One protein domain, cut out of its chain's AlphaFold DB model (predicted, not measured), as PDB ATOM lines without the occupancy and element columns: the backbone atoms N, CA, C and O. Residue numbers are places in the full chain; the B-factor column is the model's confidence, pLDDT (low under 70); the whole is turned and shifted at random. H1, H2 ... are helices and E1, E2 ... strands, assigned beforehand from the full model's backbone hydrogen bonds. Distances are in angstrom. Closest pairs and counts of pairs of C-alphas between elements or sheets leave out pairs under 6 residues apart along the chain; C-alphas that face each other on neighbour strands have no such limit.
ATOM      1  N   TYR A  55       1.234 -46.505  45.832       90.19
ATOM      2  CA  TYR A  55       1.110 -45.226  46.514       90.19
ATOM      3  C   TYR A  55       2.217 -45.153  47.557       90.19
ATOM      4  O   TYR A  55       2.465 -46.137  48.258       90.19
ATOM      5  N   ILE A  56       2.891 -44.009  47.623       89.44
ATOM      6  CA  ILE A  56       3.972 -43.736  48.570       89.44
ATOM      7  C   ILE A  56       3.660 -42.407  49.248       89.44
ATOM      8  O   ILE A  56       3.486 -41.394  48.571       89.44
ATOM      9  N   CYS A  57       3.538 -42.410  50.571       89.75
ATOM     10  CA  CYS A  57       3.266 -41.191  51.322       89.75
ATOM     11  C   CYS A  57       4.496 -40.283  51.378       89.75
ATOM     12  O   CYS A  57       5.530 -40.697  51.872       89.75
ATOM     13  N   ASP A  58       4.350 -39.021  50.978       86.44
ATOM     14  CA  ASP A  58       5.401 -37.998  51.067       86.44
ATOM     15  C   ASP A  58       5.834 -37.680  52.510       86.44
ATOM     16  O   ASP A  58       6.960 -37.260  52.745       86.44
ATOM     17  N   ARG A  59       4.930 -37.865  53.478       88.25
ATOM     18  CA  ARG A  59       5.163 -37.519  54.886       88.25
ATOM     19  C   ARG A  59       5.781 -38.643  55.711       88.25
ATOM     20  O   ARG A  59       6.573 -38.366  56.601       88.25
ATOM     21  N   CYS A  60       5.342 -39.883  55.503       89.12
ATOM     22  CA  CYS A  60       5.767 -41.022  56.328       89.12
ATOM     23  C   CYS A  60       6.383 -42.167  55.522       89.12
ATOM     24  O   CYS A  60       6.622 -43.226  56.087       89.12
ATOM     25  N   ASN A  61       6.563 -41.992  54.208       86.56
ATOM     26  CA  ASN A  61       7.067 -42.995  53.265       86.56
ATOM     27  C   ASN A  61       6.310 -44.331  53.243       86.56
ATOM     28  O   ASN A  61       6.688 -45.242  52.512       86.56
ATOM     29  N   ALA A  62       5.185 -44.440  53.960       88.25
ATOM     30  CA  ALA A  62       4.354 -45.631  53.940       88.25
ATOM     31  C   ALA A  62       3.936 -45.959  52.504       88.25
ATOM     32  O   ALA A  62       3.521 -45.086  51.732       88.25
ATOM     33  N   LYS A  63       4.044 -47.243  52.170       89.81
ATOM     34  CA  LYS A  63       3.849 -47.761  50.823       89.81
ATOM     35  C   LYS A  63       2.722 -48.772  50.797       89.81
ATOM     36  O   LYS A  63       2.690 -49.717  51.580       89.81
ATOM     37  N   TRP A  64       1.810 -48.617  49.850       89.38
ATOM     38  CA  TRP A  64       0.748 -49.593  49.626       89.38
ATOM     39  C   TRP A  64       0.414 -49.728  48.148       89.38
ATOM     40  O   TRP A  64       0.832 -48.939  47.303       89.38
ATOM     41  N   LYS A  65      -0.320 -50.793  47.833       89.81
ATOM     42  CA  LYS A  65      -0.740 -51.142  46.479       89.81
ATOM     43  C   LYS A  65      -2.256 -51.132  46.411       89.81
ATOM     44  O   LYS A  65      -2.894 -51.707  47.293       89.81
ATOM     45  N   TRP A  66      -2.817 -50.496  45.392       88.81
ATOM     46  CA  TRP A  66      -4.266 -50.376  45.235       88.81
ATOM     47  C   TRP A  66      -4.664 -50.210  43.764       88.81
ATOM     48  O   TRP A  66      -3.804 -50.041  42.897       88.81
ATOM     49  N   ALA A  67      -5.968 -50.252  43.495       88.56
ATOM     50  CA  ALA A  67      -6.531 -49.803  42.226       88.56
ATOM     51  C   ALA A  67      -6.278 -48.300  41.993       88.56
ATOM     52  O   ALA A  67      -5.973 -47.550  42.930       88.56
ATOM     53  N   HIS A  68      -6.408 -47.857  40.741       89.06
ATOM     54  CA  HIS A  68      -6.341 -46.436  40.396       89.06
ATOM     55  C   HIS A  68      -7.508 -45.670  41.020       89.06
ATOM     56  O   HIS A  68      -8.656 -46.088  40.897       89.06
ATOM     57  N   ILE A  69      -7.215 -44.530  41.641       88.06
ATOM     58  CA  ILE A  69      -8.224 -43.579  42.103       88.06
ATOM     59  C   ILE A  69      -7.800 -42.208  41.589       88.06
ATOM     60  O   ILE A  69      -6.732 -41.720  41.953       88.06
ATOM     61  N   GLU A  70      -8.631 -41.591  40.748       84.75
ATOM     62  CA  GLU A  70      -8.323 -40.303  40.107       84.75
ATOM     63  C   GLU A  70      -8.095 -39.182  41.124       84.75
ATOM     64  O   GLU A  70      -7.191 -38.369  40.970       84.75
ATOM     65  N   GLN A  71      -8.867 -39.188  42.211       86.00
ATOM     66  CA  GLN A  71      -8.747 -38.218  43.301       86.00
ATOM     67  C   GLN A  71      -7.498 -38.444  44.175       86.00
ATOM     68  O   GLN A  71      -7.204 -37.634  45.047       86.00
ATOM     69  N   GLY A  72      -6.759 -39.539  43.966       84.50
ATOM     70  CA  GLY A  72      -5.691 -39.990  44.850       84.50
ATOM     71  C   GLY A  72      -6.217 -40.598  46.154       84.50
ATOM     72  O   GLY A  72      -7.409 -40.851  46.328       84.50
ATOM     73  N   MET A  73      -5.312 -40.864  47.095       85.19
ATOM     74  CA  MET A  73      -5.659 -41.422  48.407       85.19
ATOM     75  C   MET A  73      -4.978 -40.670  49.546       85.19
ATOM     76  O   MET A  73      -3.819 -40.267  49.424       85.19
ATOM     77  N   LYS A  74      -5.677 -40.567  50.683       90.12
ATOM     78  CA  LYS A  74      -5.068 -40.191  51.964       90.12
ATOM     79  C   LYS A  74      -4.180 -41.323  52.470       90.12
ATOM     80  O   LYS A  74      -4.461 -42.505  52.250       90.12
ATOM     81  N   CYS A  75      -3.121 -40.961  53.183       91.12
ATOM     82  CA  CYS A  75      -2.242 -41.953  53.778       91.12
ATOM     83  C   CYS A  75      -2.948 -42.736  54.887       91.12
ATOM     84  O   CYS A  75      -3.471 -42.139  55.819       91.12
ATOM     85  N   ARG A  76      -2.892 -44.072  54.840       89.25
ATOM     86  CA  ARG A  76      -3.506 -44.932  55.871       89.25
ATOM     87  C   ARG A  76      -2.788 -44.881  57.220       89.25
ATOM     88  O   ARG A  76      -3.397 -45.189  58.232       89.25
ATOM     89  N   GLN A  77      -1.507 -44.516  57.218       89.62
ATOM     90  CA  GLN A  77      -0.677 -44.501  58.422       89.62
ATOM     91  C   GLN A  77      -0.694 -43.154  59.154       89.62
ATOM     92  O   GLN A  77      -0.925 -43.118  60.353       89.62
ATOM     93  N   CYS A  78      -0.478 -42.039  58.448       91.06
ATOM     94  CA  CYS A  78      -0.428 -40.707  59.062       91.06
ATOM     95  C   CYS A  78      -1.661 -39.829  58.790       91.06
ATOM     96  O   CYS A  78      -1.665 -38.663  59.181       91.06
ATOM     97  N   SER A  79      -2.667 -40.343  58.071       87.12
ATOM     98  CA  SER A  79      -3.903 -39.627  57.709       87.12
ATOM     99  C   SER A  79      -3.689 -38.259  57.047       87.12
ATOM    100  O   SER A  79      -4.586 -37.417  57.068       87.12
ATOM    101  N   SER A  80      -2.511 -38.029  56.445       86.31
ATOM    102  CA  SER A  80      -2.182 -36.777  55.757       86.31
ATOM    103  C   SER A  80      -3.280 -36.418  54.754       86.31
ATOM    104  O   SER A  80      -3.725 -37.267  53.978       86.31
ATOM    105  N   SER A  81      -3.715 -35.156  54.782       73.31
ATOM    106  CA  SER A  81      -4.722 -34.609  53.868       73.31
ATOM    107  C   SER A  81      -4.200 -34.446  52.441       73.31
ATOM    108  O   SER A  81      -4.996 -34.249  51.526       73.31
ATOM    109  N   ARG A  82      -2.880 -34.552  52.236       75.19
ATOM    110  CA  ARG A  82      -2.286 -34.567  50.901       75.19
ATOM    111  C   ARG A  82      -2.630 -35.871  50.199       75.19
ATOM    112  O   ARG A  82      -2.313 -36.960  50.681       75.19
ATOM    113  N   PHE A  83      -3.272 -35.737  49.047       76.00
ATOM    114  CA  PHE A  83      -3.556 -36.857  48.171       76.00
ATOM    115  C   PHE A  83      -2.265 -37.346  47.526       76.00
ATOM    116  O   PHE A  83      -1.506 -36.576  46.938       76.00
ATOM    117  N   ILE A  84      -2.022 -38.645  47.645       83.56
ATOM    118  CA  ILE A  84      -0.854 -39.286  47.057       83.56
ATOM    119  C   ILE A  84      -1.181 -39.666  45.620       83.56
ATOM    120  O   ILE A  84      -2.172 -40.360  45.369       83.56
ATOM    121  N   ARG A  85      -0.331 -39.225  44.686       81.75
ATOM    122  CA  ARG A  85      -0.465 -39.572  43.271       81.75
ATOM    123  C   ARG A  85      -0.247 -41.080  43.083       81.75
ATOM    124  O   ARG A  85       0.725 -41.616  43.621       81.75
ATOM    125  N   PRO A  86      -1.093 -41.762  42.297       87.31
ATOM    126  CA  PRO A  86      -0.844 -43.143  41.915       87.31
ATOM    127  C   PRO A  86       0.412 -43.244  41.036       87.31
ATOM    128  O   PRO A  86       0.553 -42.517  40.049       87.31
ATOM    129  N   LEU A  87       1.308 -44.164  41.390       85.69
ATOM    130  CA  LEU A  87       2.497 -44.508  40.612       85.69
ATOM    131  C   LEU A  87       2.236 -45.799  39.840       85.69
ATOM    132  O   LEU A  87       1.865 -46.820  40.424       85.69
ATOM    133  N   ASP A  88       2.431 -45.753  38.529       84.38
ATOM    134  CA  ASP A  88       2.225 -46.863  37.610       84.38
ATOM    135  C   ASP A  88       3.526 -47.667  37.432       84.38
ATOM    136  O   ASP A  88       4.461 -47.181  36.796       84.38
ATOM    137  N   PRO A  89       3.617 -48.924  37.903       80.12
ATOM    138  CA  PRO A  89       4.825 -49.743  37.744       80.12
ATOM    139  C   PRO A  89       5.220 -50.012  36.280       80.12
ATOM    140  O   PRO A  89       6.371 -50.372  35.991       80.12
ATOM    141  N   GLY A  90       4.268 -49.870  35.351       79.69
ATOM    142  CA  GLY A  90       4.507 -49.975  33.918       79.69
ATOM    143  C   GLY A  90       5.276 -48.779  33.351       79.69
ATOM    144  O   GLY A  90       6.017 -48.950  32.386       79.69
ATOM    145  N   LYS A  91       5.170 -47.594  33.969       84.56
ATOM    146  CA  LYS A  91       5.896 -46.389  33.546       84.56
ATOM    147  C   LYS A  91       7.313 -46.388  34.114       84.56
ATOM    148  O   LYS A  91       7.528 -46.662  35.293       84.56
ATOM    149  N   TYR A  92       8.291 -46.069  33.269       82.00
ATOM    150  CA  TYR A  92       9.711 -46.101  33.636       82.00
ATOM    151  C   TYR A  92      10.049 -45.151  34.799       82.00
ATOM    152  O   TYR A  92      10.708 -45.556  35.755       82.00
ATOM    153  N   GLU A  93       9.558 -43.911  34.747       82.75
ATOM    154  CA  GLU A  93       9.806 -42.893  35.778       82.75
ATOM    155  C   GLU A  93       9.236 -43.310  37.138       82.75
ATOM    156  O   GLU A  93       9.942 -43.297  38.149       82.75
ATOM    157  N   ASP A  94       7.988 -43.781  37.145       85.12
ATOM    158  CA  ASP A  94       7.313 -44.281  38.341       85.12
ATOM    159  C   ASP A  94       8.034 -45.516  38.899       85.12
ATOM    160  O   ASP A  94       8.245 -45.617  40.106       85.12
ATOM    161  N   ARG A  95       8.507 -46.433  38.042       83.38
ATOM    162  CA  ARG A  95       9.315 -47.589  38.464       83.38
ATOM    163  C   ARG A  95      10.611 -47.163  39.152       83.38
ATOM    164  O   ARG A  95      10.936 -47.715  40.206       83.38
ATOM    165  N   ARG A  96      11.329 -46.182  38.592       83.06
ATOM    166  CA  ARG A  96      12.561 -45.637  39.182       83.06
ATOM    167  C   ARG A  96      12.284 -45.017  40.552       83.06
ATOM    168  O   ARG A  96      13.010 -45.302  41.500       83.06
ATOM    169  N   TYR A  97      11.204 -44.247  40.677       81.56
ATOM    170  CA  TYR A  97      10.785 -43.646  41.946       81.56
ATOM    171  C   TYR A  97      10.401 -44.707  42.994       81.56
ATOM    172  O   TYR A  97      10.868 -44.665  44.131       81.56
ATOM    173  N   ILE A  98       9.613 -45.717  42.605       82.44
ATOM    174  CA  ILE A  98       9.224 -46.839  43.479       82.44
ATOM    175  C   ILE A  98      10.451 -47.614  43.980       82.44
ATOM    176  O   ILE A  98      10.439 -48.111  45.112       82.44
ATOM    177  N   GLN A  99      11.473 -47.770  43.133       82.12
ATOM    178  CA  GLN A  99      12.712 -48.467  43.473       82.12
ATOM    179  C   GLN A  99      13.610 -47.635  44.390       82.12
ATOM    180  O   GLN A  99      14.153 -48.200  45.334       82.12
ATOM    181  N   ALA A 100      13.718 -46.322  44.176       74.56
ATOM    182  CA  ALA A 100      14.465 -45.429  45.062       74.56
ATOM    183  C   ALA A 100      13.937 -45.493  46.507       74.56
ATOM    184  O   ALA A 100      14.712 -45.676  47.438       74.56
ATOM    185  N   HIS A 101      12.611 -45.484  46.681       73.19
ATOM    186  CA  HIS A 101      11.982 -45.659  47.999       73.19
ATOM    187  C   HIS A 101      12.230 -47.036  48.628       73.19
ATOM    188  O   HIS A 101      12.316 -47.145  49.842       73.19
ATOM    189  N   ARG A 102      12.391 -48.098  47.823       74.38
ATOM    190  CA  ARG A 102      12.788 -49.420  48.346       74.38
ATOM    191  C   ARG A 102      14.228 -49.409  48.868       74.38
ATOM    192  O   ARG A 102      14.525 -50.120  49.815       74.38
ATOM    193  N   LEU A 103      15.123 -48.660  48.225       66.06
ATOM    194  CA  LEU A 103      16.520 -48.565  48.650       66.06
ATOM    195  C   LEU A 103      16.673 -47.735  49.925       66.06
ATOM    196  O   LEU A 103      17.527 -48.059  50.733       66.06
ATOM    197  N   GLN A 104      15.818 -46.732  50.136       61.19
ATOM    198  CA  GLN A 104      15.797 -45.963  51.380       61.19
ATOM    199  C   GLN A 104      15.349 -46.817  52.583       61.19
ATOM    200  O   GLN A 104      15.939 -46.731  53.650       61.19
ATOM    201  N   GLU A 105      14.384 -47.727  52.392       57.59
ATOM    202  CA  GLU A 105      14.034 -48.742  53.407       57.59
ATOM    203  C   GLU A 105      15.201 -49.706  53.707       57.59
ATOM    204  O   GLU A 105      15.277 -50.244  54.805       57.59
ATOM    205  N   LEU A 106      16.088 -49.947  52.734       56.34
ATOM    206  CA  LEU A 106      17.249 -50.834  52.876       56.34
ATOM    207  C   LEU A 106      18.475 -50.129  53.465       56.34
ATOM    208  O   LEU A 106      19.300 -50.811  54.047       56.34
ATOM    209  N   SER A 107      18.598 -48.804  53.330       56.22
ATOM    210  CA  SER A 107      19.685 -48.033  53.951       56.22
ATOM    211  C   SER A 107      19.474 -47.790  55.445       56.22
ATOM    212  O   SER A 107      20.435 -47.505  56.149       56.22
ATOM    213  N   ASP A 108      18.226 -47.884  55.914       52.28
ATOM    214  CA  ASP A 108      17.868 -47.775  57.335       52.28
ATOM    215  C   ASP A 108      17.913 -49.139  58.054       52.28
ATOM    216  O   ASP A 108      17.837 -49.207  59.281       52.28
ATOM    217  N   VAL A 109      18.051 -50.237  57.301       51.50
ATOM    218  CA  VAL A 109      18.603 -51.476  57.845       51.50
ATOM    219  C   VAL A 109      20.095 -51.208  57.916       51.50
ATOM    220  O   VAL A 109      20.745 -51.169  56.875       51.50
ATOM    221  N   GLU A 110      20.618 -50.944  59.120       50.50
ATOM    222  CA  GLU A 110      22.064 -50.993  59.345       50.50
ATOM    223  C   GLU A 110      22.586 -52.217  58.614       50.50
ATOM    224  O   GLU A 110      21.994 -53.293  58.749       50.50
ATOM    225  N   ASP A 111      23.615 -52.015  57.795       51.84
ATOM    226  CA  ASP A 111      24.331 -53.079  57.126       51.84
ATOM    227  C   ASP A 111      24.608 -54.169  58.157       51.84
ATOM    228  O   ASP A 111      25.575 -54.146  58.916       51.84
TER     229      ASP A 111
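What this domain is: This is residues 55 to 111 of the 224 residues of the protein "Hypothetical protein" of Adineta ricciae (UniProt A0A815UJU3). What shape is this? With little regular structure, it is a flat body of loops, residues 55 to 91 with the short strand E1, and one helix, H1, at its side; residues 106 to 111 stick out. What builds it? Of 57 printed residues, 20 are in named elements, E1 then H1, mostly helix. How large is it? It is only just compact, close to loose, with a radius of gyration of the C-alphas of 12.0 A and spans of 38 by 27 by 14 A.

How they stand to each other: What pairs with E1, residues 63 to 66? Residues 55 to 56 pair antiparallel with residues 63 to 64; E1 pairs with no named strand. Where is H1, residues 92 to 107? It is apart from E1, and every O i to N i+4 pair in it is within hydrogen-bond range.

Where its parts are: Where does E1 begin? C-alpha 63 is at (3.849, -47.761, 50.823). Where does H1 end? It runs 22.7 A to C-alpha 107 at (19.685, -48.033, 53.951).

The domain as a whole: Is it continuous? The printed part has no cut, and the E1 to H1 link, 25 residues, is long. Where is confidence low? Residues 103 to 111 have pLDDT under 70.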